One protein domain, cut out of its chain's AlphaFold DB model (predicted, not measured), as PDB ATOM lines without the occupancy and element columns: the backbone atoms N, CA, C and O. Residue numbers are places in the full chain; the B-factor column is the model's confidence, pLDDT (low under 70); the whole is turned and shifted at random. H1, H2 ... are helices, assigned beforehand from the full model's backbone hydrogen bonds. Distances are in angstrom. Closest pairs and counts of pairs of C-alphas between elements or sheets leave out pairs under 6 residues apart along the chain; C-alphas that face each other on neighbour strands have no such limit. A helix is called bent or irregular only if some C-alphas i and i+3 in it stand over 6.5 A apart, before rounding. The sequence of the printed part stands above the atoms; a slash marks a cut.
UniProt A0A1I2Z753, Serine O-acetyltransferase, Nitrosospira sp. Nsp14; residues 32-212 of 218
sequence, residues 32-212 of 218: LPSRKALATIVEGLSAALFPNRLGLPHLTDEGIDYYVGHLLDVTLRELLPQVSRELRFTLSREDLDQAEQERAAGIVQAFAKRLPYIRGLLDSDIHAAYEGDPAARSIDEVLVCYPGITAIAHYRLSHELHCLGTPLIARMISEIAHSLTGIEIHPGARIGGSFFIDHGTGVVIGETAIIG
ATOM      1  N   LEU A  32     358.728 351.101 473.993       92.19
ATOM      2  CA  LEU A  32     357.653 351.993 474.441       92.19
ATOM      3  C   LEU A  32     356.679 351.297 475.407       92.19
ATOM      4  O   LEU A  32     356.584 350.065 475.386       92.19
ATOM      5  N   PRO A  33     355.926 352.061 476.221       96.81
ATOM      6  CA  PRO A  33     354.778 351.536 476.956       96.81
ATOM      7  C   PRO A  33     353.795 350.794 476.037       96.81
ATOM      8  O   PRO A  33     353.633 351.126 474.862       96.81
ATOM      9  N   SER A  34     353.125 349.775 476.572       97.62
ATOM     10  CA  SER A  34     352.164 348.966 475.818       97.62
ATOM     11  C   SER A  34     350.750 349.507 475.990       97.62
ATOM     12  O   SER A  34     350.205 349.468 477.089       97.62
ATOM     13  N   ARG A  35     350.112 349.932 474.891       97.31
ATOM     14  CA  ARG A  35     348.704 350.377 474.902       97.31
ATOM     15  C   ARG A  35     347.773 349.310 475.484       97.31
ATOM     16  O   ARG A  35     346.886 349.641 476.260       97.31
ATOM     17  N   LYS A  36     348.003 348.036 475.149       97.69
ATOM     18  CA  LYS A  36     347.209 346.915 475.674       97.69
ATOM     19  C   LYS A  36     347.375 346.765 477.187       97.69
ATOM     20  O   LYS A  36     346.384 346.590 477.879       97.69
ATOM     21  N   ALA A  37     348.607 346.866 477.693       98.38
ATOM     22  CA  ALA A  37     348.852 346.791 479.132       98.38
ATOM     23  C   ALA A  37     348.195 347.966 479.870       98.38
ATOM     24  O   ALA A  37     347.573 347.762 480.903       98.38
ATOM     25  N   LEU A  38     348.276 349.179 479.312       98.75
ATOM     26  CA  LEU A  38     347.646 350.366 479.897       98.75
ATOM     27  C   LEU A  38     346.118 350.254 479.960       98.75
ATOM     28  O   LEU A  38     345.547 350.640 480.973       98.75
ATOM     29  N   ALA A  39     345.469 349.689 478.938       98.62
ATOM     30  CA  ALA A  39     344.029 349.418 478.986       98.62
ATOM     31  C   ALA A  39     343.676 348.485 480.158       98.62
ATOM     32  O   ALA A  39     342.846 348.834 480.990       98.62
ATOM     33  N   THR A  40     344.392 347.363 480.300       98.50
ATOM     34  CA  THR A  40     344.190 346.420 481.414       98.50
ATOM     35  C   THR A  40     344.483 347.044 482.784       98.50
ATOM     36  O   THR A  40     343.775 346.772 483.750       98.50
ATOM     37  N   ILE A  41     345.503 347.904 482.889       98.81
ATOM     38  CA  ILE A  41     345.799 348.640 484.127       98.81
ATOM     39  C   ILE A  41     344.631 349.561 484.490       98.81
ATOM     40  O   ILE A  41     344.199 349.556 485.638       98.81
ATOM     41  N   VAL A  42     344.106 350.338 483.539       98.62
ATOM     42  CA  VAL A  42     342.996 351.270 483.794       98.62
ATOM     43  C   VAL A  42     341.710 350.526 484.154       98.62
ATOM     44  O   VAL A  42     341.020 350.943 485.083       98.62
ATOM     45  N   GLU A  43     341.413 349.407 483.490       98.19
ATOM     46  CA  GLU A  43     340.298 348.521 483.849       98.19
ATOM     47  C   GLU A  43     340.436 348.017 485.291       98.19
ATOM     48  O   GLU A  43     339.515 348.166 486.094       98.19
ATOM     49  N   GLY A  44     341.611 347.496 485.661       98.44
ATOM     50  CA  GLY A  44     341.860 347.003 487.014       98.44
ATOM     51  C   GLY A  44     341.822 348.106 488.078       98.44
ATOM     52  O   GLY A  44     341.264 347.901 489.152       98.44
ATOM     53  N   LEU A  45     342.348 349.300 487.789       98.56
ATOM     54  CA  LEU A  45     342.236 350.447 488.695       98.56
ATOM     55  C   LEU A  45     340.776 350.876 488.858       98.56
ATOM     56  O   LEU A  45     340.337 351.107 489.979       98.56
ATOM     57  N   SER A  46     340.003 350.931 487.773       98.12
ATOM     58  CA  SER A  46     338.579 351.292 487.818       98.12
ATOM     59  C   SER A  46     337.773 350.283 488.639       98.12
ATOM     60  O   SER A  46     336.958 350.676 489.473       98.12
ATOM     61  N   ALA A  47     338.059 348.991 488.480       97.56
ATOM     62  CA  ALA A  47     337.483 347.928 489.294       97.56
ATOM     63  C   ALA A  47     337.916 348.014 490.768       97.56
ATOM     64  O   ALA A  47     337.087 347.822 491.649       97.56
ATOM     65  N   ALA A  48     339.164 348.376 491.076       97.81
ATOM     66  CA  ALA A  48     339.598 348.583 492.461       97.81
ATOM     67  C   ALA A  48     338.932 349.815 493.098       97.81
ATOM     68  O   ALA A  48     338.586 349.797 494.279       97.81
ATOM     69  N   LEU A  49     338.729 350.879 492.318       97.81
ATOM     70  CA  LEU A  49     338.039 352.085 492.764       97.81
ATOM     71  C   LEU A  49     336.538 351.846 492.959       97.81
ATOM     72  O   LEU A  49     335.966 352.429 493.873       97.81
ATOM     73  N   PHE A  50     335.905 350.985 492.159       97.06
ATOM     74  CA  PHE A  50     334.467 350.700 492.210       97.06
ATOM     75  C   PHE A  50     334.177 349.181 492.213       97.06
ATOM     76  O   PHE A  50     333.563 348.667 491.273       97.06
ATOM     77  N   PRO A  51     334.556 348.447 493.280       95.50
ATOM     78  CA  PRO A  51     334.637 346.979 493.283       95.50
ATOM     79  C   PRO A  51     333.328 346.268 492.943       95.50
ATOM     80  O   PRO A  51     333.323 345.370 492.111       95.50
ATOM     81  N   ASN A  52     332.204 346.723 493.496       91.69
ATOM     82  CA  ASN A  52     330.897 346.093 493.268       91.69
ATOM     83  C   ASN A  52     330.186 346.541 491.979       91.69
ATOM     84  O   ASN A  52     329.078 346.079 491.720       91.69
ATOM     85  N   ARG A  53     330.761 347.481 491.215       92.00
ATOM     86  CA  ARG A  53     330.131 348.036 490.003       92.00
ATOM     87  C   ARG A  53     330.937 347.750 488.748       92.00
ATOM     88  O   ARG A  53     330.377 347.297 487.760       92.00
ATOM     89  N   LEU A  54     332.242 348.001 488.804       92.94
ATOM     90  CA  LEU A  54     333.170 347.789 487.690       92.94
ATOM     91  C   LEU A  54     334.070 346.560 487.895       92.94
ATOM     92  O   LEU A  54     334.791 346.173 486.981       92.94
ATOM     93  N   GLY A  55     334.052 345.969 489.093       90.50
ATOM     94  CA  GLY A  55     334.794 344.762 489.445       90.50
ATOM     95  C   GLY A  55     333.929 343.501 489.432       90.50
ATOM     96  O   GLY A  55     333.124 343.279 488.529       90.50
ATOM     97  N   LEU A  56     334.129 342.630 490.425       85.88
ATOM     98  CA  LEU A  56     333.398 341.367 490.520       85.88
ATOM     99  C   LEU A  56     331.990 341.562 491.109       85.88
ATOM    100  O   LEU A  56     331.835 342.270 492.107       85.88
ATOM    101  N   PRO A  57     330.963 340.888 490.560       77.00
ATOM    102  CA  PRO A  57     329.640 340.887 491.165       77.00
ATOM    103  C   PRO A  57     329.650 340.081 492.477       77.00
ATOM    104  O   PRO A  57     330.321 339.055 492.580       77.00
ATOM    105  N   HIS A  58     328.852 340.514 493.457       80.75
ATOM    106  CA  HIS A  58     328.600 339.802 494.723       80.75
ATOM    107  C   HIS A  58     329.804 339.629 495.669       80.75
ATOM    108  O   HIS A  58     329.890 338.621 496.373       80.75
ATOM    109  N   LEU A  59     330.721 340.599 495.738       85.12
ATOM    110  CA  LEU A  59     331.720 340.606 496.809       85.12
ATOM    111  C   LEU A  59     331.027 340.807 498.168       85.12
ATOM    112  O   LEU A  59     330.168 341.676 498.317       85.12
ATOM    113  N   THR A  60     331.401 339.994 499.154       86.00
ATOM    114  CA  THR A  60     330.982 340.177 500.549       86.00
ATOM    115  C   THR A  60     331.782 341.305 501.190       86.00
ATOM    116  O   THR A  60     332.917 341.551 500.785       86.00
ATOM    117  N   ASP A  61     331.246 341.939 502.233       81.81
ATOM    118  CA  ASP A  61     331.948 343.016 502.948       81.81
ATOM    119  C   ASP A  61     333.348 342.585 503.425       81.81
ATOM    120  O   ASP A  61     334.312 343.327 503.273       81.81
ATOM    121  N   GLU A  62     333.491 341.343 503.901       82.00
ATOM    122  CA  GLU A  62     334.786 340.776 504.306       82.00
ATOM    123  C   GLU A  62     335.739 340.517 503.123       82.00
ATOM    124  O   GLU A  62     336.953 340.513 503.302       82.00
ATOM    125  N   GLY A  63     335.213 340.280 501.917       91.00
ATOM    126  CA  GLY A  63     335.991 339.952 500.718       91.00
ATOM    127  C   GLY A  63     336.419 341.164 499.885       91.00
ATOM    128  O   GLY A  63     337.390 341.064 499.129       91.00
ATOM    129  N   ILE A  64     335.725 342.301 500.014       93.94
ATOM    130  CA  ILE A  64     335.980 343.509 499.211       93.94
ATOM    131  C   ILE A  64     337.397 344.035 499.444       93.94
ATOM    132  O   ILE A  64     338.104 344.304 498.474       93.94
ATOM    133  N   ASP A  65     337.847 344.131 500.694       94.75
ATOM    134  CA  ASP A  65     339.167 344.695 501.000       94.75
ATOM    135  C   ASP A  65     340.307 343.830 500.451       94.75
ATOM    136  O   ASP A  65     341.276 344.349 499.887       94.75
ATOM    137  N   TYR A  66     340.173 342.501 500.530       94.56
ATOM    138  CA  TYR A  66     341.133 341.579 499.920       94.56
ATOM    139  C   TYR A  66     341.152 341.710 498.397       94.56
ATOM    140  O   TYR A  66     342.226 341.724 497.793       94.56
ATOM    141  N   TYR A  67     339.976 341.833 497.777       95.25
ATOM    142  CA  TYR A  67     339.852 342.035 496.337       95.25
ATOM    143  C   TYR A  67     340.522 343.337 495.887       95.25
ATOM    144  O   TYR A  67     341.354 343.317 494.978       95.25
ATOM    145  N   VAL A  68     340.217 344.456 496.554       96.94
ATOM    146  CA  VAL A  68     340.806 345.768 496.260       96.94
ATOM    147  C   VAL A  68     342.321 345.722 496.445       96.94
ATOM    148  O   VAL A  68     343.057 346.120 495.543       96.94
ATOM    149  N   GLY A  69     342.806 345.183 497.568       97.56
ATOM    150  CA  GLY A  69     344.238 345.064 497.841       97.56
ATOM    151  C   GLY A  69     344.977 344.237 496.787       97.56
ATOM    152  O   GLY A  69     346.017 344.665 496.284       97.56
ATOM    153  N   HIS A  70     344.422 343.085 496.399       96.81
ATOM    154  CA  HIS A  70     344.999 342.237 495.356       96.81
ATOM    155  C   HIS A  70     345.039 342.940 493.995       96.81
ATOM    156  O   HIS A  70     346.066 342.924 493.315       96.81
ATOM    157  N   LEU A  71     343.939 343.580 493.596       97.00
ATOM    158  CA  LEU A  71     343.845 344.217 492.289       97.00
ATOM    159  C   LEU A  71     344.760 345.442 492.179       97.00
ATOM    160  O   LEU A  71     345.404 345.638 491.147       97.00
ATOM    161  N   LEU A  72     344.887 346.226 493.253       98.38
ATOM    162  CA  LEU A  72     345.865 347.311 493.330       98.38
ATOM    163  C   LEU A  72     347.303 346.786 493.234       98.38
ATOM    164  O   LEU A  72     348.094 347.345 492.479       98.38
ATOM    165  N   ASP A  73     347.646 345.698 493.931       98.25
ATOM    166  CA  ASP A  73     348.983 345.096 493.837       98.25
ATOM    167  C   ASP A  73     349.307 344.657 492.400       98.25
ATOM    168  O   ASP A  73     350.345 345.033 491.852       98.25
ATOM    169  N   VAL A  74     348.392 343.935 491.746       98.12
ATOM    170  CA  VAL A  74     348.573 343.464 490.363       98.12
ATOM    171  C   VAL A  74     348.704 344.632 489.383       98.12
ATOM    172  O   VAL A  74     349.637 344.669 488.577       98.12
ATOM    173  N   THR A  75     347.797 345.607 489.451       98.31
ATOM    174  CA  THR A  75     347.760 346.732 488.500       98.31
ATOM    175  C   THR A  75     348.959 347.664 488.652       98.31
ATOM    176  O   THR A  75     349.559 348.055 487.650       98.31
ATOM    177  N   LEU A  76     349.370 347.982 489.882       98.62
ATOM    178  CA  LEU A  76     350.526 348.848 490.134       98.62
ATOM    179  C   LEU A  76     351.848 348.163 489.761       98.62
ATOM    180  O   LEU A  76     352.747 348.821 489.229       98.62
ATOM    181  N   ARG A  77     351.962 346.843 489.963       98.25
ATOM    182  CA  ARG A  77     353.117 346.066 489.483       98.25
ATOM    183  C   ARG A  77     353.224 346.064 487.965       98.25
ATOM    184  O   ARG A  77     354.338 346.142 487.457       98.25
ATOM    185  N   GLU A  78     352.102 346.012 487.249       98.44
ATOM    186  CA  GLU A  78     352.094 346.083 485.782       98.44
ATOM    187  C   GLU A  78     352.337 347.510 485.266       98.44
ATOM    188  O   GLU A  78     352.907 347.687 484.187       98.44
ATOM    189  N   LEU A  79     351.979 348.540 486.041       98.75
ATOM    190  CA  LEU A  79     352.254 349.941 485.713       98.75
ATOM    191  C   LEU A  79     353.752 350.274 485.774       98.75
ATOM    192  O   LEU A  79     354.256 350.978 484.896       98.75
ATOM    193  N   LEU A  80     354.482 349.741 486.756       98.56
ATOM    194  CA  LEU A  80     355.918 349.987 486.936       98.56
ATOM    195  C   LEU A  80     356.766 349.772 485.666       98.56
ATOM    196  O   LEU A  80     357.467 350.704 485.264       98.56
ATOM    197  N   PRO A  81     356.715 348.621 484.968       97.25
ATOM    198  CA  PRO A  81     357.477 348.440 483.737       97.25
ATOM    199  C   PRO A  81     357.027 349.377 482.608       97.25
ATOM    200  O   PRO A  81     357.836 349.650 481.719       97.25
ATOM    201  N   GLN A  82     355.792 349.899 482.615       98.44
ATOM    202  CA  GLN A  82     355.377 350.930 481.656       98.44
ATOM    203  C   GLN A  82     356.073 352.257 481.961       98.44
ATOM    204  O   GLN A  82     356.675 352.838 481.058       98.44
ATOM    205  N   VAL A  83     356.075 352.692 483.225       98.19
ATOM    206  CA  VAL A  83     356.778 353.913 483.662       98.19
ATOM    207  C   VAL A  83     358.268 353.818 483.332       98.19
ATOM    208  O   VAL A  83     358.828 354.723 482.719       98.19
ATOM    209  N   SER A  84     358.906 352.680 483.616       96.62
ATOM    210  CA  SER A  84     360.314 352.452 483.270       96.62
ATOM    211  C   SER A  84     360.576 352.472 481.757       96.62
ATOM    212  O   SER A  84     361.647 352.886 481.313       96.62
ATOM    213  N   ARG A  85     359.629 352.017 480.927       95.69
ATOM    214  CA  ARG A  85     359.721 352.119 479.456       95.69
ATOM    215  C   ARG A  85     359.666 353.571 478.993       95.69
ATOM    216  O   ARG A  85     360.467 353.962 478.148       95.69
ATOM    217  N   GLU A  86     358.776 354.371 479.567       96.06
ATOM    218  CA  GLU A  86     358.688 355.795 479.249       96.06
ATOM    219  C   GLU A  86     359.927 356.581 479.699       96.06
ATOM    220  O   GLU A  86     360.446 357.385 478.924       96.06
ATOM    221  N   LEU A  87     360.446 356.330 480.904       94.12
ATOM    222  CA  LEU A  87     361.659 357.001 481.382       94.12
ATOM    223  C   LEU A  87     362.857 356.707 480.472       94.12
ATOM    224  O   LEU A  87     363.556 357.632 480.068       94.12
ATOM    225  N   ARG A  88     363.044 355.446 480.062       92.25
ATOM    226  CA  ARG A  88     364.091 355.074 479.093       92.25
ATOM    227  C   ARG A  88     363.926 355.771 477.757       92.25
ATOM    228  O   ARG A  88     364.901 356.262 477.196       92.25
ATOM    229  N   PHE A  89     362.690 355.831 477.265       89.69
ATOM    230  CA  PHE A  89     362.378 356.519 476.021       89.69
ATOM    231  C   PHE A  89     362.702 358.015 476.102       89.69
ATOM    232  O   PHE A  89     363.350 358.544 475.203       89.69
ATOM    233  N   THR A  90     362.307 358.674 477.190       88.56
ATOM    234  CA  THR A  90     362.515 360.114 477.403       88.56
ATOM    235  C   THR A  90     363.995 360.456 477.563       88.56
ATOM    236  O   THR A  90     364.475 361.427 476.986       88.56
ATOM    237  N   LEU A  91     364.739 359.630 478.301       86.81
ATOM    238  CA  LEU A  91     366.173 359.811 478.535       86.81
ATOM    239  C   LEU A  91     367.040 359.297 477.376       86.81
ATOM    240  O   LEU A  91     368.257 359.448 477.418       86.81
ATOM    241  N   SER A  92     366.439 358.689 476.348       85.00
ATOM    242  CA  SER A  92     367.152 358.034 475.243       85.00
ATOM    243  C   SER A  92     368.205 357.015 475.716       85.00
ATOM    244  O   SER A  92     369.287 356.925 475.137       85.00
ATOM    245  N   ARG A  93     367.895 356.239 476.769       80.12
ATOM    246  CA  ARG A  93     368.778 355.203 477.345       80.12
ATOM    247  C   ARG A  93     368.253 353.794 477.060       80.12
ATOM    248  O   ARG A  93     367.044 353.565 477.022       80.12
ATOM    249  N   GLU A  94     369.163 352.836 476.907       80.94
ATOM    250  CA  GLU A  94     368.817 351.412 476.763       80.94
ATOM    251  C   GLU A  94     368.279 350.811 478.064       80.94
ATOM    252  O   GLU A  94     367.244 350.127 478.058       80.94
ATOM    253  N   ASP A  95     368.946 351.156 479.166       85.06
ATOM    254  CA  ASP A  95     368.684 350.697 480.523       85.06
ATOM    255  C   ASP A  95     368.634 351.873 481.504       85.06
ATOM    256  O   ASP A  95     369.163 352.954 481.235       85.06
ATOM    257  N   LEU A  96     367.953 351.646 482.628       87.38
ATOM    258  CA  LEU A  96     367.878 352.585 483.744       87.38
ATOM    259  C   LEU A  96     368.909 352.201 484.798       87.38
ATOM    260  O   LEU A  96     368.971 351.032 485.194       87.38
ATOM    261  N   ASP A  97     369.661 353.182 485.279       92.56
ATOM    262  CA  ASP A  97     370.470 353.036 486.478       92.56
ATOM    263  C   ASP A  97     369.593 352.943 487.737       92.56
ATOM    264  O   ASP A  97     368.363 353.056 487.698       92.56
ATOM    265  N   GLN A  98     370.230 352.675 488.876       94.62
ATOM    266  CA  GLN A  98     369.520 352.474 490.133       94.62
ATOM    267  C   GLN A  98     368.664 353.693 490.519       94.62
ATOM    268  O   GLN A  98     367.521 353.519 490.939       94.62
ATOM    269  N   ALA A  99     369.170 354.914 490.323       95.38
ATOM    270  CA  ALA A  99     368.441 356.130 490.677       95.38
ATOM    271  C   ALA A  99     367.184 356.304 489.809       95.38
ATOM    272  O   ALA A  99     366.134 356.740 490.282       95.38
ATOM    273  N   GLU A 100     367.254 355.927 488.535       94.75
ATOM    274  CA  GLU A 100     366.122 356.009 487.615       94.75
ATOM    275  C   GLU A 100     365.086 354.900 487.848       94.75
ATOM    276  O   GLU A 100     363.884 355.133 487.691       94.75
ATOM    277  N   GLN A 101     365.521 353.711 488.271       95.56
ATOM    278  CA  GLN A 101     364.624 352.643 488.721       95.56
ATOM    279  C   GLN A 101     363.881 353.044 490.001       95.56
ATOM    280  O   GLN A 101     362.663 352.877 490.091       95.56
ATOM    281  N   GLU A 102     364.591 353.639 490.963       97.69
ATOM    282  CA  GLU A 102     364.002 354.205 492.181       97.69
ATOM    283  C   GLU A 102     363.020 355.336 491.848       97.69
ATOM    284  O   GLU A 102     361.923 355.387 492.405       97.69
ATOM    285  N   ARG A 103     363.347 356.189 490.867       97.50
ATOM    286  CA  ARG A 103     362.427 357.214 490.355       97.50
ATOM    287  C   ARG A 103     361.155 356.601 489.766       97.50
ATOM    288  O   ARG A 103     360.067 357.094 490.063       97.50
ATOM    289  N   ALA A 104     361.260 355.544 488.958       97.94
ATOM    290  CA  ALA A 104     360.098 354.857 488.389       97.94
ATOM    291  C   ALA A 104     359.177 354.299 489.488       97.94
ATOM    292  O   ALA A 104     357.965 354.521 489.463       97.94
ATOM    293  N   ALA A 105     359.761 353.629 490.486       98.44
ATOM    294  CA  ALA A 105     359.029 353.115 491.640       98.44
ATOM    295  C   ALA A 105     358.385 354.246 492.460       98.44
ATOM    296  O   ALA A 105     357.222 354.139 492.855       98.44
ATOM    297  N   GLY A 106     359.104 355.355 492.656       98.75
ATOM    298  CA  GLY A 106     358.606 356.548 493.335       98.75
ATOM    299  C   GLY A 106     357.396 357.170 492.635       98.75
ATOM    300  O   GLY A 106     356.432 357.536 493.307       98.75
ATOM    301  N   ILE A 107     357.396 357.225 491.299       98.81
ATOM    302  CA  ILE A 107     356.248 357.687 490.501       98.81
ATOM    303  C   ILE A 107     355.028 356.790 490.735       98.81
ATOM    304  O   ILE A 107     353.954 357.297 491.049       98.81
ATOM    305  N   VAL A 108     355.181 355.463 490.640       98.81
ATOM    306  CA  VAL A 108     354.068 354.519 490.855       98.81
ATOM    307  C   VAL A 108     353.526 354.615 492.280       98.81
ATOM    308  O   VAL A 108     352.314 354.635 492.481       98.81
ATOM    309  N   GLN A 109     354.405 354.732 493.276       98.75
ATOM    310  CA  GLN A 109     353.996 354.893 494.669       98.75
ATOM    311  C   GLN A 109     353.263 356.222 494.897       98.75
ATOM    312  O   GLN A 109     352.266 356.262 495.622       98.75
ATOM    313  N   ALA A 110     353.747 357.314 494.301       98.88
ATOM    314  CA  ALA A 110     353.090 358.613 494.371       98.88
ATOM    315  C   ALA A 110     351.704 358.560 493.716       98.88
ATOM    316  O   ALA A 110     350.737 359.004 494.326       98.88
ATOM    317  N   PHE A 111     351.589 357.936 492.541       98.88
ATOM    318  CA  PHE A 111     350.317 357.719 491.855       98.88
ATOM    319  C   PHE A 111     349.336 356.892 492.701       98.88
ATOM    320  O   PHE A 111     348.198 357.307 492.904       98.88
ATOM    321  N   ALA A 112     349.787 355.777 493.283       98.75
ATOM    322  CA  ALA A 112     348.960 354.934 494.148       98.75
ATOM    323  C   ALA A 112     348.368 355.716 495.335       98.75
ATOM    324  O   ALA A 112     347.190 355.574 495.660       98.75
ATOM    325  N   LYS A 113     349.154 356.616 495.942       98.75
ATOM    326  CA  LYS A 113     348.698 357.496 497.035       98.75
ATOM    327  C   LYS A 113     347.635 358.514 496.599       98.75
ATOM    328  O   LYS A 113     346.952 359.066 497.459       98.75
ATOM    329  N   ARG A 114     347.483 358.781 495.297       98.69
ATOM    330  CA  ARG A 114     346.468 359.693 494.744       98.69
ATOM    331  C   ARG A 114     345.140 359.003 494.444       98.69
ATOM    332  O   ARG A 114     344.137 359.700 494.326       98.69
ATOM    333  N   LEU A 115     345.088 357.670 494.400       98.81
ATOM    334  CA  LEU A 115     343.862 356.924 494.083       98.81
ATOM    335  C   LEU A 115     342.652 357.297 494.969       98.81
ATOM    336  O   LEU A 115     341.575 357.488 494.405       98.81
ATOM    337  N   PRO A 116     342.779 357.508 496.300       98.75
ATOM    338  CA  PRO A 116     341.644 357.958 497.115       98.75
ATOM    339  C   PRO A 116     341.129 359.352 496.728       98.75
ATOM    340  O   PRO A 116     339.925 359.597 496.737       98.75
ATOM    341  N   TYR A 117     342.028 360.267 496.347       98.69
ATOM    342  CA  TYR A 117     341.646 361.595 495.862       98.69
ATOM    343  C   TYR A 117     340.920 361.509 494.513       98.69
ATOM    344  O   TYR A 117     339.875 362.133 494.336       98.69
ATOM    345  N   ILE A 118     341.436 360.692 493.590       98.81
ATOM    346  CA  ILE A 118     340.801 360.430 492.292       98.81
ATOM    347  C   ILE A 118     339.397 359.853 492.497       98.81
ATOM    348  O   ILE A 118     338.454 360.317 491.862       98.81
ATOM    349  N   ARG A 119     339.238 358.898 493.423       98.69
ATOM    350  CA  ARG A 119     337.936 358.312 493.761       98.69
ATOM    351  C   ARG A 119     336.929 359.365 494.216       98.69
ATOM    352  O   ARG A 119     335.819 359.383 493.700       98.69
ATOM    353  N   GLY A 120     337.328 360.253 495.128       98.69
ATOM    354  CA  GLY A 120     336.451 361.320 495.618       98.69
ATOM    355  C   GLY A 120     336.032 362.306 494.523       98.69
ATOM    356  O   GLY A 120     334.881 362.735 494.489       98.69
ATOM    357  N   LEU A 121     336.933 362.629 493.588       98.50
ATOM    358  CA  LEU A 121     336.571 363.428 492.415       98.50
ATOM    359  C   LEU A 121     335.556 362.702 491.525       98.50
ATOM    360  O   LEU A 121     334.561 363.306 491.139       98.50
ATOM    361  N   LEU A 122     335.774 361.416 491.245       98.69
ATOM    362  CA  LEU A 122     334.854 360.635 490.419       98.69
ATOM    363  C   LEU A 122     333.477 360.502 491.058       98.69
ATOM    364  O   LEU A 122     332.487 360.664 490.355       98.69
ATOM    365  N   ASP A 123     333.394 360.296 492.375       98.69
ATOM    366  CA  ASP A 123     332.107 360.307 493.079       98.69
ATOM    367  C   ASP A 123     331.372 361.643 492.829       98.69
ATOM    368  O   ASP A 123     330.189 361.641 492.486       98.69
ATOM    369  N   SER A 124     332.074 362.784 492.892       98.69
ATOM    370  CA  SER A 124     331.471 364.099 492.612       98.69
ATOM    371  C   SER A 124     330.985 364.269 491.165       98.69
ATOM    372  O   SER A 124     329.980 364.945 490.943       98.69
ATOM    373  N   ASP A 125     331.663 363.660 490.187       98.75
ATOM    374  CA  ASP A 125     331.281 363.712 488.768       98.75
ATOM    375  C   ASP A 125     330.086 362.818 488.466       98.75
ATOM    376  O   ASP A 125     329.173 363.225 487.754       98.75
ATOM    377  N   ILE A 126     330.070 361.613 489.041       98.56
ATOM    378  CA  ILE A 126     328.959 360.669 488.914       98.56
ATOM    379  C   ILE A 126     327.691 361.301 489.496       98.56
ATOM    380  O   ILE A 126     326.634 361.248 488.870       98.56
ATOM    381  N   HIS A 127     327.797 361.960 490.655       98.44
ATOM    382  CA  HIS A 127     326.686 362.719 491.226       98.44
ATOM    383  C   HIS A 127     326.230 363.860 490.307       98.44
ATOM    384  O   HIS A 127     325.032 363.992 490.063       98.44
ATOM    385  N   ALA A 128     327.157 364.643 489.749       98.44
ATOM    386  CA  ALA A 128     326.822 365.742 488.843       98.44
ATOM    387  C   ALA A 128     326.162 365.272 487.535       98.44
ATOM    388  O   ALA A 128     325.295 365.965 487.003       98.44
ATOM    389  N   ALA A 129     326.554 364.103 487.025       98.12
ATOM    390  CA  ALA A 129     325.923 363.472 485.873       98.12
ATOM    391  C   ALA A 129     324.511 362.972 486.203       98.12
ATOM    392  O   ALA A 129     323.580 363.261 485.459       98.12
ATOM    393  N   TYR A 130     324.330 362.310 487.350       98.19
ATOM    394  CA  TYR A 130     323.015 361.858 487.807       98.19
ATOM    395  C   TYR A 130     322.030 363.017 488.021       98.19
ATOM    396  O   TYR A 130     320.900 362.961 487.555       98.19
ATOM    397  N   GLU A 131     322.454 364.091 488.691       97.38
ATOM    398  CA  GLU A 131     321.624 365.296 488.853       97.38
ATOM    399  C   GLU A 131     321.432 366.051 487.534       97.38
ATOM    400  O   GLU A 131     320.492 366.835 487.374       97.38
ATOM    401  N   GLY A 132     322.366 365.867 486.603       94.69
ATOM    402  CA  GLY A 132     322.425 366.623 485.373       94.69
ATOM    403  C   GLY A 132     321.593 366.074 484.231       94.69
ATOM    404  O   GLY A 132     321.178 366.875 483.390       94.69
ATOM    405  N   ASP A 133     321.319 364.777 484.226       96.81
ATOM    406  CA  ASP A 133     320.479 364.121 483.235       96.81
ATOM    407  C   ASP A 133     319.155 363.652 483.869       96.81
ATOM    408  O   ASP A 133     319.134 362.657 484.595       96.81
ATOM    409  N   PRO A 134     318.018 364.314 483.573       95.25
ATOM    410  CA  PRO A 134     316.703 363.877 484.039       95.25
ATOM    411  C   PRO A 134     316.307 362.456 483.603       95.25
ATOM    412  O   PRO A 134     315.351 361.905 484.150       95.25
ATOM    413  N   ALA A 135     316.978 361.878 482.600       95.44
ATOM    414  CA  ALA A 135     316.747 360.512 482.144       95.44
ATOM    415  C   ALA A 135     317.522 359.455 482.953       95.44
ATOM    416  O   ALA A 135     317.181 358.270 482.863       95.44
ATOM    417  N   ALA A 136     318.512 359.857 483.758       96.12
ATOM    418  CA  ALA A 136     319.280 358.955 484.606       96.12
ATOM    419  C   ALA A 136     318.392 358.319 485.682       96.12
ATOM    420  O   ALA A 136     317.723 359.007 486.458       96.12
ATOM    421  N   ARG A 137     318.383 356.983 485.776       95.38
ATOM    422  CA  ARG A 137     317.524 356.270 486.739       95.38
ATOM    423  C   ARG A 137     318.246 355.970 488.042       95.38
ATOM    424  O   ARG A 137     317.593 355.832 489.075       95.38
ATOM    425  N   SER A 138     319.574 355.866 488.016       96.81
ATOM    426  CA  SER A 138     320.388 355.656 489.215       96.81
ATOM    427  C   SER A 138     321.847 356.082 489.029       96.81
ATOM    428  O   SER A 138     322.359 356.162 487.917       96.81
ATOM    429  N   ILE A 139     322.539 356.292 490.150       96.56
ATOM    430  CA  ILE A 139     323.994 356.521 490.201       96.56
ATOM    431  C   ILE A 139     324.765 355.325 489.624       96.56
ATOM    432  O   ILE A 139     325.767 355.506 488.937       96.56
ATOM    433  N   ASP A 140     324.297 354.099 489.884       95.38
ATOM    434  CA  ASP A 140     324.946 352.888 489.375       95.38
ATOM    435  C   ASP A 140     324.807 352.774 487.845       95.38
ATOM    436  O   ASP A 140     325.757 352.363 487.183       95.38
ATOM    437  N   GLU A 141     323.670 353.185 487.264       95.62
ATOM    438  CA  GLU A 141     323.503 353.282 485.806       95.62
ATOM    439  C   GLU A 141     324.505 354.279 485.213       95.62
ATOM    440  O   GLU A 141     325.247 353.935 484.293       95.62
ATOM    441  N   VAL A 142     324.590 355.475 485.801       96.94
ATOM    442  CA  VAL A 142     325.531 356.521 485.380       96.94
ATOM    443  C   VAL A 142     326.973 356.009 485.388       96.94
ATOM    444  O   VAL A 142     327.695 356.162 484.403       96.94
ATOM    445  N   LEU A 143     327.397 355.349 486.466       96.50
ATOM    446  CA  LEU A 143     328.749 354.806 486.577       96.50
ATOM    447  C   LEU A 143     329.048 353.727 485.523       96.50
ATOM    448  O   LEU A 143     330.152 353.692 484.983       96.50
ATOM    449  N   VAL A 144     328.098 352.828 485.252       94.00
ATOM    450  CA  VAL A 144     328.355 351.635 484.433       94.00
ATOM    451  C   VAL A 144     328.263 351.913 482.932       94.00
ATOM    452  O   VAL A 144     328.986 351.273 482.170       94.00
ATOM    453  N   CYS A 145     327.396 352.828 482.478       92.56
ATOM    454  CA  CYS A 145     327.134 352.981 481.042       92.56
ATOM    455  C   CYS A 145     327.287 354.393 480.463       92.56
ATOM    456  O   CYS A 145     327.144 354.536 479.247       92.56
ATOM    457  N   TYR A 146     327.617 355.429 481.250       98.06
ATOM    458  CA  TYR A 146     327.741 356.778 480.683       98.06
ATOM    459  C   TYR A 146     329.141 356.985 480.076       98.06
ATOM    460  O   TYR A 146     330.153 356.903 480.789       98.06
ATOM    461  N   PRO A 147     329.245 357.309 478.769       97.81
ATOM    462  CA  PRO A 147     330.538 357.499 478.110       97.81
ATOM    463  C   PRO A 147     331.297 358.707 478.673       97.81
ATOM    464  O   PRO A 147     332.519 358.647 478.801       97.81
ATOM    465  N   GLY A 148     330.588 359.760 479.099       98.31
ATOM    466  CA  GLY A 148     331.179 360.912 479.783       98.31
ATOM    467  C   GLY A 148     331.910 360.526 481.069       98.31
ATOM    468  O   GLY A 148     333.053 360.930 481.272       98.31
ATOM    469  N   ILE A 149     331.305 359.667 481.896       98.50
ATOM    470  CA  ILE A 149     331.937 359.161 483.125       98.50
ATOM    471  C   ILE A 149     333.140 358.278 482.803       98.50
ATOM    472  O   ILE A 149     334.192 358.429 483.425       98.50
ATOM    473  N   THR A 150     333.037 357.420 481.784       98.56
ATOM    474  CA  THR A 150     334.171 356.601 481.325       98.56
ATOM    475  C   THR A 150     335.350 357.476 480.883       98.56
ATOM    476  O   THR A 150     336.491 357.219 481.281       98.56
ATOM    477  N   ALA A 151     335.094 358.534 480.106       98.75
ATOM    478  CA  ALA A 151     336.121 359.464 479.647       98.75
ATOM    479  C   ALA A 151     336.760 360.240 480.808       98.75
ATOM    480  O   ALA A 151     337.986 360.336 480.887       98.75
ATOM    481  N   ILE A 152     335.946 360.732 481.747       98.62
ATOM    482  CA  ILE A 152     336.422 361.464 482.925       98.62
ATOM    483  C   ILE A 152     337.253 360.554 483.841       98.62
ATOM    484  O   ILE A 152     338.310 360.977 484.302       98.62
ATOM    485  N   ALA A 153     336.856 359.294 484.052       98.75
ATOM    486  CA  ALA A 153     337.633 358.320 484.824       98.75
ATOM    487  C   ALA A 153     339.042 358.121 484.255       98.75
ATOM    488  O   ALA A 153     340.034 358.229 484.983       98.75
ATOM    489  N   HIS A 154     339.144 357.919 482.940       98.81
ATOM    490  CA  HIS A 154     340.435 357.804 482.265       98.81
ATOM    491  C   HIS A 154     341.244 359.100 482.357       98.81
ATOM    492  O   HIS A 154     342.441 359.040 482.634       98.81
ATOM    493  N   TYR A 155     340.602 360.256 482.166       98.88
ATOM    494  CA  TYR A 155     341.252 361.559 482.291       98.88
ATOM    495  C   TYR A 155     341.805 361.792 483.699       98.88
ATOM    496  O   TYR A 155     342.947 362.208 483.838       98.88
ATOM    497  N   ARG A 156     341.053 361.507 484.768       98.81
ATOM    498  CA  ARG A 156     341.537 361.763 486.137       98.81
ATOM    499  C   ARG A 156     342.729 360.882 486.500       98.81
ATOM    500  O   ARG A 156     343.661 361.355 487.144       98.81
ATOM    501  N   LEU A 157     342.733 359.629 486.040       98.88
ATOM    502  CA  LEU A 157     343.889 358.739 486.169       98.88
ATOM    503  C   LEU A 157     345.079 359.245 485.338       98.88
ATOM    504  O   LEU A 157     346.203 359.308 485.839       98.88
ATOM    505  N   SER A 158     344.846 359.631 484.079       98.75
ATOM    506  CA  SER A 158     345.907 360.097 483.185       98.75
ATOM    507  C   SER A 158     346.488 361.447 483.607       98.75
ATOM    508  O   SER A 158     347.698 361.639 483.503       98.75
ATOM    509  N   HIS A 159     345.674 362.356 484.141       98.88
ATOM    510  CA  HIS A 159     346.086 363.670 484.623       98.88
ATOM    511  C   HIS A 159     347.076 363.572 485.784       98.88
ATOM    512  O   HIS A 159     348.090 364.271 485.803       98.88
ATOM    513  N   GLU A 160     346.833 362.670 486.736       98.75
ATOM    514  CA  GLU A 160     347.748 362.451 487.860       98.75
ATOM    515  C   GLU A 160     349.082 361.855 487.380       98.75
ATOM    516  O   GLU A 160     350.147 362.326 487.778       98.75
ATOM    517  N   LEU A 161     349.055 360.898 486.446       98.75
ATOM    518  CA  LEU A 161     350.270 360.367 485.809       98.75
ATOM    519  C   LEU A 161     351.033 361.445 485.020       98.75
ATOM    520  O   LEU A 161     352.258 361.542 485.105       98.75
ATOM    521  N   HIS A 162     350.320 362.307 484.298       98.81
ATOM    522  CA  HIS A 162     350.909 363.442 483.593       98.81
ATOM    523  C   HIS A 162     351.621 364.394 484.560       98.81
ATOM    524  O   HIS A 162     352.780 364.743 484.341       98.81
ATOM    525  N   CYS A 163     350.969 364.753 485.671       98.62
ATOM    526  CA  CYS A 163     351.551 365.596 486.716       98.62
ATOM    527  C   CYS A 163     352.776 364.961 487.398       98.62
ATOM    528  O   CYS A 163     353.664 365.681 487.851       98.62
ATOM    529  N   LEU A 164     352.856 363.628 487.439       98.56
ATOM    530  CA  LEU A 164     353.999 362.881 487.977       98.56
ATOM    531  C   LEU A 164     355.145 362.684 486.966       98.56
ATOM    532  O   LEU A 164     356.159 362.064 487.293       98.56
ATOM    533  N   GLY A 165     355.025 363.244 485.759       97.19
ATOM    534  CA  GLY A 165     356.088 363.239 484.757       97.19
ATOM    535  C   GLY A 165     356.096 362.016 483.845       97.19
ATOM    536  O   GLY A 165     357.161 361.663 483.341       97.19
ATOM    537  N   THR A 166     354.937 361.387 483.613       98.06
ATOM    538  CA  THR A 166     354.766 360.337 482.591       98.06
ATOM    539  C   THR A 166     353.772 360.772 481.496       98.06
ATOM    540  O   THR A 166     352.659 360.230 481.417       98.06
ATOM    541  N   PRO A 167     354.100 361.807 480.691       97.75
ATOM    542  CA  PRO A 167     353.193 362.366 479.687       97.75
ATOM    543  C   PRO A 167     352.805 361.397 478.558       97.75
ATOM    544  O   PRO A 167     351.678 361.475 478.065       97.75
ATOM    545  N   LEU A 168     353.677 360.474 478.139       97.94
ATOM    546  CA  LEU A 168     353.372 359.513 477.074       97.94
ATOM    547  C   LEU A 168     352.341 358.484 477.542       97.94
ATOM    548  O   LEU A 168     351.341 358.285 476.855       97.94
ATOM    549  N   ILE A 169     352.541 357.864 478.709       98.62
ATOM    550  CA  ILE A 169     351.551 356.961 479.312       98.62
ATOM    551  C   ILE A 169     350.221 357.689 479.500       98.62
ATOM    552  O   ILE A 169     349.175 357.161 479.124       98.62
ATOM    553  N   ALA A 170     350.255 358.915 480.027       98.75
ATOM    554  CA  ALA A 170     349.053 359.710 480.236       98.75
ATOM    555  C   ALA A 170     348.305 360.000 478.922       98.75
ATOM    556  O   ALA A 170     347.080 359.854 478.852       98.75
ATOM    557  N   ARG A 171     349.025 360.351 477.847       98.62
ATOM    558  CA  ARG A 171     348.413 360.545 476.527       98.62
ATOM    559  C   ARG A 171     347.827 359.241 476.000       98.62
ATOM    560  O   ARG A 171     346.696 359.245 475.536       98.62
ATOM    561  N   MET A 172     348.537 358.121 476.130       98.75
ATOM    562  CA  MET A 172     348.037 356.811 475.700       98.75
ATOM    563  C   MET A 172     346.745 356.404 476.420       98.75
ATOM    564  O   MET A 172     345.846 355.878 475.770       98.75
ATOM    565  N   ILE A 173     346.627 356.664 477.726       98.88
ATOM    566  CA  ILE A 173     345.389 356.422 478.489       98.88
ATOM    567  C   ILE A 173     344.251 357.319 477.986       98.88
ATOM    568  O   ILE A 173     343.131 356.849 477.796       98.88
ATOM    569  N   SER A 174     344.543 358.589 477.708       98.38
ATOM    570  CA  SER A 174     343.547 359.535 477.189       98.38
ATOM    571  C   SER A 174     343.056 359.137 475.786       98.38
ATOM    572  O   SER A 174     341.865 359.194 475.507       98.38
ATOM    573  N   GLU A 175     343.943 358.618 474.931       98.69
ATOM    574  CA  GLU A 175     343.586 358.069 473.612       98.69
ATOM    575  C   GLU A 175     342.775 356.767 473.690       98.69
ATOM    576  O   GLU A 175     341.956 356.484 472.812       98.69
ATOM    577  N   ILE A 176     342.994 355.948 474.725       98.75
ATOM    578  CA  ILE A 176     342.141 354.783 474.996       98.75
ATOM    579  C   ILE A 176     340.717 355.265 475.288       98.75
ATOM    580  O   ILE A 176     339.786 354.781 474.652       98.75
ATOM    581  N   ALA A 177     340.562 356.268 476.155       98.56
ATOM    582  CA  ALA A 177     339.267 356.868 476.465       98.56
ATOM    583  C   ALA A 177     338.585 357.447 475.219       98.56
ATOM    584  O   ALA A 177     337.420 357.150 474.956       98.56
ATOM    585  N   HIS A 178     339.337 358.200 474.411       98.62
ATOM    586  CA  HIS A 178     338.850 358.759 473.154       98.62
ATOM    587  C   HIS A 178     338.347 357.669 472.204       98.62
ATOM    588  O   HIS A 178     337.250 357.775 471.663       98.62
ATOM    589  N   SER A 179     339.092 356.568 472.075       98.31
ATOM    590  CA  SER A 179     338.691 355.444 471.217       98.31
ATOM    591  C   SER A 179     337.419 354.736 471.702       98.31
ATOM    592  O   SER A 179     336.688 354.186 470.886       98.31
ATOM    593  N   LEU A 180     337.166 354.718 473.015       98.00
ATOM    594  CA  LEU A 180     335.997 354.066 473.616       98.00
ATOM    595  C   LEU A 180     334.740 354.948 473.601       98.00
ATOM    596  O   LEU A 180     333.634 354.420 473.591       98.00
ATOM    597  N   THR A 181     334.904 356.274 473.634       98.50
ATOM    598  CA  THR A 181     333.809 357.211 473.955       98.50
ATOM    599  C   THR A 181     333.587 358.308 472.915       98.50
ATOM    600  O   THR A 181     332.546 358.959 472.928       98.50
ATOM    601  N   GLY A 182     334.556 358.557 472.031       98.56
ATOM    602  CA  GLY A 182     334.553 359.715 471.135       98.56
ATOM    603  C   GLY A 182     334.872 361.051 471.821       98.56
ATOM    604  O   GLY A 182     334.810 362.081 471.156       98.56
ATOM    605  N   ILE A 183     335.229 361.047 473.112       98.88
ATOM    606  CA  ILE A 183     335.584 362.235 473.905       98.88
ATOM    607  C   ILE A 183     337.112 362.319 474.021       98.88
ATOM    608  O   ILE A 183     337.744 361.433 474.595       98.88
ATOM    609  N   GLU A 184     337.726 363.378 473.495       98.62
ATOM    610  CA  GLU A 184     339.164 363.633 473.643       98.62
ATOM    611  C   GLU A 184     339.418 364.641 474.770       98.62
ATOM    612  O   GLU A 184     339.050 365.812 474.676       98.62
ATOM    613  N   ILE A 185     340.098 364.209 475.833       98.88
ATOM    614  CA  ILE A 185     340.556 365.099 476.908       98.88
ATOM    615  C   ILE A 185     342.068 364.980 477.015       98.88
ATOM    616  O   ILE A 185     342.591 363.911 477.326       98.88
ATOM    617  N   HIS A 186     342.791 366.072 476.777       98.88
ATOM    618  CA  HIS A 186     344.233 366.083 476.970       98.88
ATOM    619  C   HIS A 186     344.572 365.859 478.455       98.88
ATOM    620  O   HIS A 186     344.021 366.559 479.307       98.88
ATOM    621  N   PRO A 187     345.530 364.979 478.804       98.81
ATOM    622  CA  PRO A 187     345.869 364.719 480.206       98.81
ATOM    623  C   PRO A 187     346.437 365.949 480.933       98.81
ATOM    624  O   PRO A 187     346.376 366.031 482.151       98.81
ATOM    625  N   GLY A 188     346.976 366.924 480.200       98.69
ATOM    626  CA  GLY A 188     347.444 368.205 480.747       98.69
ATOM    627  C   GLY A 188     346.340 369.206 481.123       98.69
ATOM    628  O   GLY A 188     346.620 370.135 481.884       98.69
ATOM    629  N   ALA A 189     345.102 369.009 480.648       98.81
ATOM    630  CA  ALA A 189     343.978 369.884 480.978       98.81
ATOM    631  C   ALA A 189     343.722 369.893 482.492       98.81
ATOM    632  O   ALA A 189     343.973 368.900 483.175       98.81
ATOM    633  N   ARG A 190     343.190 370.995 483.029       98.81
ATOM    634  CA  ARG A 190     342.867 371.144 484.457       98.81
ATOM    635  C   ARG A 190     341.359 371.235 484.633       98.81
ATOM    636  O   ARG A 190     340.777 372.250 484.267       98.81
ATOM    637  N   ILE A 191     340.740 370.198 485.191       98.81
ATOM    638  CA  ILE A 191     339.280 370.097 485.310       98.81
ATOM    639  C   ILE A 191     338.882 369.893 486.777       98.81
ATOM    640  O   ILE A 191     339.350 368.962 487.438       98.81
ATOM    641  N   GLY A 192     338.010 370.771 487.281       98.62
ATOM    642  CA  GLY A 192     337.443 370.698 488.627       98.62
ATOM    643  C   GLY A 192     336.569 369.459 488.880       98.62
ATOM    644  O   GLY A 192     336.357 368.626 487.999       98.62
ATOM    645  N   GLY A 193     336.091 369.318 490.118       98.38
ATOM    646  CA  GLY A 193     335.105 368.297 490.495       98.38
ATOM    647  C   GLY A 193     333.692 368.632 490.011       98.38
ATOM    648  O   GLY A 193     333.422 369.760 489.585       98.38
ATOM    649  N   SER A 194     332.792 367.655 490.100       98.56
ATOM    650  CA  SER A 194     331.416 367.759 489.604       98.56
ATOM    651  C   SER A 194     331.346 368.156 488.127       98.56
ATOM    652  O   SER A 194     330.556 369.011 487.734       98.56
ATOM    653  N   PHE A 195     332.215 367.566 487.313       98.69
ATOM    654  CA  PHE A 195     332.257 367.773 485.874       98.69
ATOM    655  C   PHE A 195     331.426 366.705 485.165       98.69
ATOM    656  O   PHE A 195     331.530 365.523 485.480       98.69
ATOM    657  N   PHE A 196     330.612 367.114 484.193       98.25
ATOM    658  CA  PHE A 196     329.739 366.207 483.451       98.25
ATOM    659  C   PHE A 196     329.817 366.484 481.947       98.25
ATOM    660  O   PHE A 196     329.705 367.627 481.509       98.25
ATOM    661  N   ILE A 197     330.003 365.430 481.153       98.44
ATOM    662  CA  ILE A 197     329.867 365.465 479.697       98.44
ATOM    663  C   ILE A 197     328.672 364.587 479.336       98.44
ATOM    664  O   ILE A 197     328.725 363.372 479.535       98.44
ATOM    665  N   ASP A 198     327.610 365.203 478.831       97.69
ATOM    666  CA  ASP A 198     326.400 364.510 478.399       97.69
ATOM    667  C   ASP A 198     326.533 364.084 476.933       97.69
ATOM    668  O   ASP A 198     326.909 364.896 476.098       97.69
ATOM    669  N   HIS A 199     326.253 362.820 476.612       96.00
ATOM    670  CA  HIS A 199     326.536 362.168 475.318       96.00
ATOM    671  C   HIS A 199     328.018 362.196 474.870       96.00
ATOM    672  O   HIS A 199     328.648 361.141 474.773       96.00
ATOM    673  N   GLY A 200     328.578 363.374 474.584       96.56
ATOM    674  CA  GLY A 200     330.012 363.660 474.507       96.56
ATOM    675  C   GLY A 200     330.748 363.324 473.208       96.56
ATOM    676  O   GLY A 200     331.912 363.700 473.058       96.56
ATOM    677  N   THR A 201     330.135 362.637 472.242       97.75
ATOM    678  CA  THR A 201     330.841 362.292 470.994       97.75
ATOM    679  C   THR A 201     331.284 363.556 470.249       97.75
ATOM    680  O   THR A 201     330.453 364.355 469.830       97.75
ATOM    681  N   GLY A 202     332.595 363.705 470.030       97.75
ATOM    682  CA  GLY A 202     333.183 364.860 469.344       97.75
ATOM    683  C   GLY A 202     333.651 365.986 470.270       97.75
ATOM    684  O   GLY A 202     334.204 366.970 469.779       97.75
ATOM    685  N   VAL A 203     333.488 365.849 471.591       98.69
ATOM    686  CA  VAL A 203     334.080 366.777 472.563       98.69
ATOM    687  C   VAL A 203     335.607 366.684 472.512       98.69
ATOM    688  O   VAL A 203     336.173 365.593 472.575       98.69
ATOM    689  N   VAL A 204     336.271 367.843 472.441       98.75
ATOM    690  CA  VAL A 204     337.736 367.974 472.467       98.75
ATOM    691  C   VAL A 204     338.146 369.025 473.499       98.75
ATOM    692  O   VAL A 204     337.748 370.187 473.408       98.75
ATOM    693  N   ILE A 205     338.974 368.633 474.470       98.81
ATOM    694  CA  ILE A 205     339.509 369.505 475.525       98.81
ATOM    695  C   ILE A 205     341.040 369.515 475.439       98.81
ATOM    696  O   ILE A 205     341.701 368.508 475.698       98.81
ATOM    697  N   GLY A 206     341.609 370.666 475.070       98.62
ATOM    698  CA  GLY A 206     343.046 370.833 474.820       98.62
ATOM    699  C   GLY A 206     343.923 370.905 476.077       98.62
ATOM    700  O   GLY A 206     343.446 371.129 477.186       98.62
ATOM    701  N   GLU A 207     345.239 370.764 475.885       98.62
ATOM    702  CA  GLU A 207     346.246 370.659 476.956       98.62
ATOM    703  C   GLU A 207     346.214 371.791 477.984       98.62
ATOM    704  O   GLU A 207     346.376 371.547 479.174       98.62
ATOM    705  N   THR A 208     346.006 373.026 477.541       98.44
ATOM    706  CA  THR A 208     346.070 374.212 478.403       98.44
ATOM    707  C   THR A 208     344.705 374.640 478.941       98.44
ATOM    708  O   THR A 208     344.606 375.678 479.596       98.44
ATOM    709  N   ALA A 209     343.650 373.864 478.672       98.75
ATOM    710  CA  ALA A 209     342.302 374.179 479.119       98.75
ATOM    711  C   ALA A 209     342.202 374.154 480.651       98.75
ATOM    712  O   ALA A 209     342.745 373.270 481.319       98.75
ATOM    713  N   ILE A 210     341.465 375.122 481.200       98.75
ATOM    714  CA  ILE A 210     341.134 375.204 482.622       98.75
ATOM    715  C   ILE A 210     339.613 375.261 482.738       98.75
ATOM    716  O   ILE A 210     338.988 376.214 482.277       98.75
ATOM    717  N   ILE A 211     339.030 374.237 483.351       98.75
ATOM    718  CA  ILE A 211     337.593 374.071 483.555       98.75
ATOM    719  C   ILE A 211     337.331 374.045 485.064       98.75
ATOM    720  O   ILE A 211     337.966 373.295 485.806       98.75
ATOM    721  N   GLY A 212     336.415 374.900 485.520       98.50
ATOM    722  CA  GLY A 212     336.032 375.007 486.928       98.50
ATOM    723  C   GLY A 212     335.227 373.810 487.443       98.50
ATOM    724  O   GLY A 212     335.114 372.779 486.787       98.50
TER     725      GLY A 212
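Overview. This is residues 32 to 212 of the 218 residues of the protein "Serine O-acetyltransferase" of Nitrosospira sp. Nsp14 (UniProt A0A1I2Z753). A hairpin of two helices side by side, H6 and H7, makes the core, with H6 nearest the middle and H1 crossing the pair; the long H3 and the long bent H4 make a V that closes at the link between them, H3 packing on H1 and the arm H4b packing on H6. After H7, residues 182 to 212 have no named element and wind in stacked turns to one side of the helices. The printed part has 181 residues with seven named helices, H1 to H7 in order, and no named strand; the class is all helix. It is compact, with a radius of gyration of the C-alphas of 16.5 A, and spans 54 by 43 by 25 A.

Along the chain. H1 is residues 35 to 49, 20.9 A long, from C-alpha 35 at (348.704, 350.377, 474.902). H2 is residues 51 to 54. H3, residues 61 to 91, is 45.3 A long; it is irregular, but only just: C-alphas 62 and 65 are 6.7 A apart. H4, residues 98 to 132, was assigned as one helix by its hydrogen bonds but is bent, with C-alphas 113 and 116 7.1 A apart. Its arms are H4a, residues 98 to 113, 22.5 A, and H4b, residues 116 to 132, 24.1 A, at a steep tilt of 40 degrees. H5 is residues 139 to 145, H6 residues 147 to 163, 24.1 A, and H7 residues 167 to 181, 20.9 A, ending at C-alpha 181 at (333.809, 357.211, 473.955).

Arrangement. H1 touches H3 at a shallow tilt of 32 degrees, opposite ways, closest at the C-alphas of Ala 48 and Val 68, 4.9 A. H1 touches H7 about perpendicular, at 78 degrees, closest at the C-alphas of Arg 35 and Met 172, 6.5 A. H2 touches H5, closest at the C-alphas of Arg 53 and Val 144, 6.9 A. H3 and H4a form a helical hairpin at a steep tilt of 39 degrees, closest at the C-alphas of Ser 84 and Ala 104, 5.7 A; H3 and H4b are apart. H4b touches H6 at a shallow tilt of 28 degrees, opposite ways, closest at the C-alphas of Ile 118 and Arg 156, 6.3 A. H6 and H7 form a helical hairpin at 2 degrees, closest at the C-alphas of Ser 158 and Ala 170, 4.3 A. Every O i to N i+4 pair is within hydrogen-bond range in H1, H4a, H4b, H5, H6 and H7, and 23 of 27 in H3; H2 is too short for such a pair.

Size, cuts and confidence. The two C-alphas farthest apart, those of Asp 97 and Pro 134, are 54.9 A apart. In the last stretch residues 184 to 185 pair with 204 to 205, and 190 to 191 with 210 to 211, both parallel. The printed part has no cut, and no link between named helices is long. The mean pLDDT of the printed part is 96.5, and no printed residue is under 70.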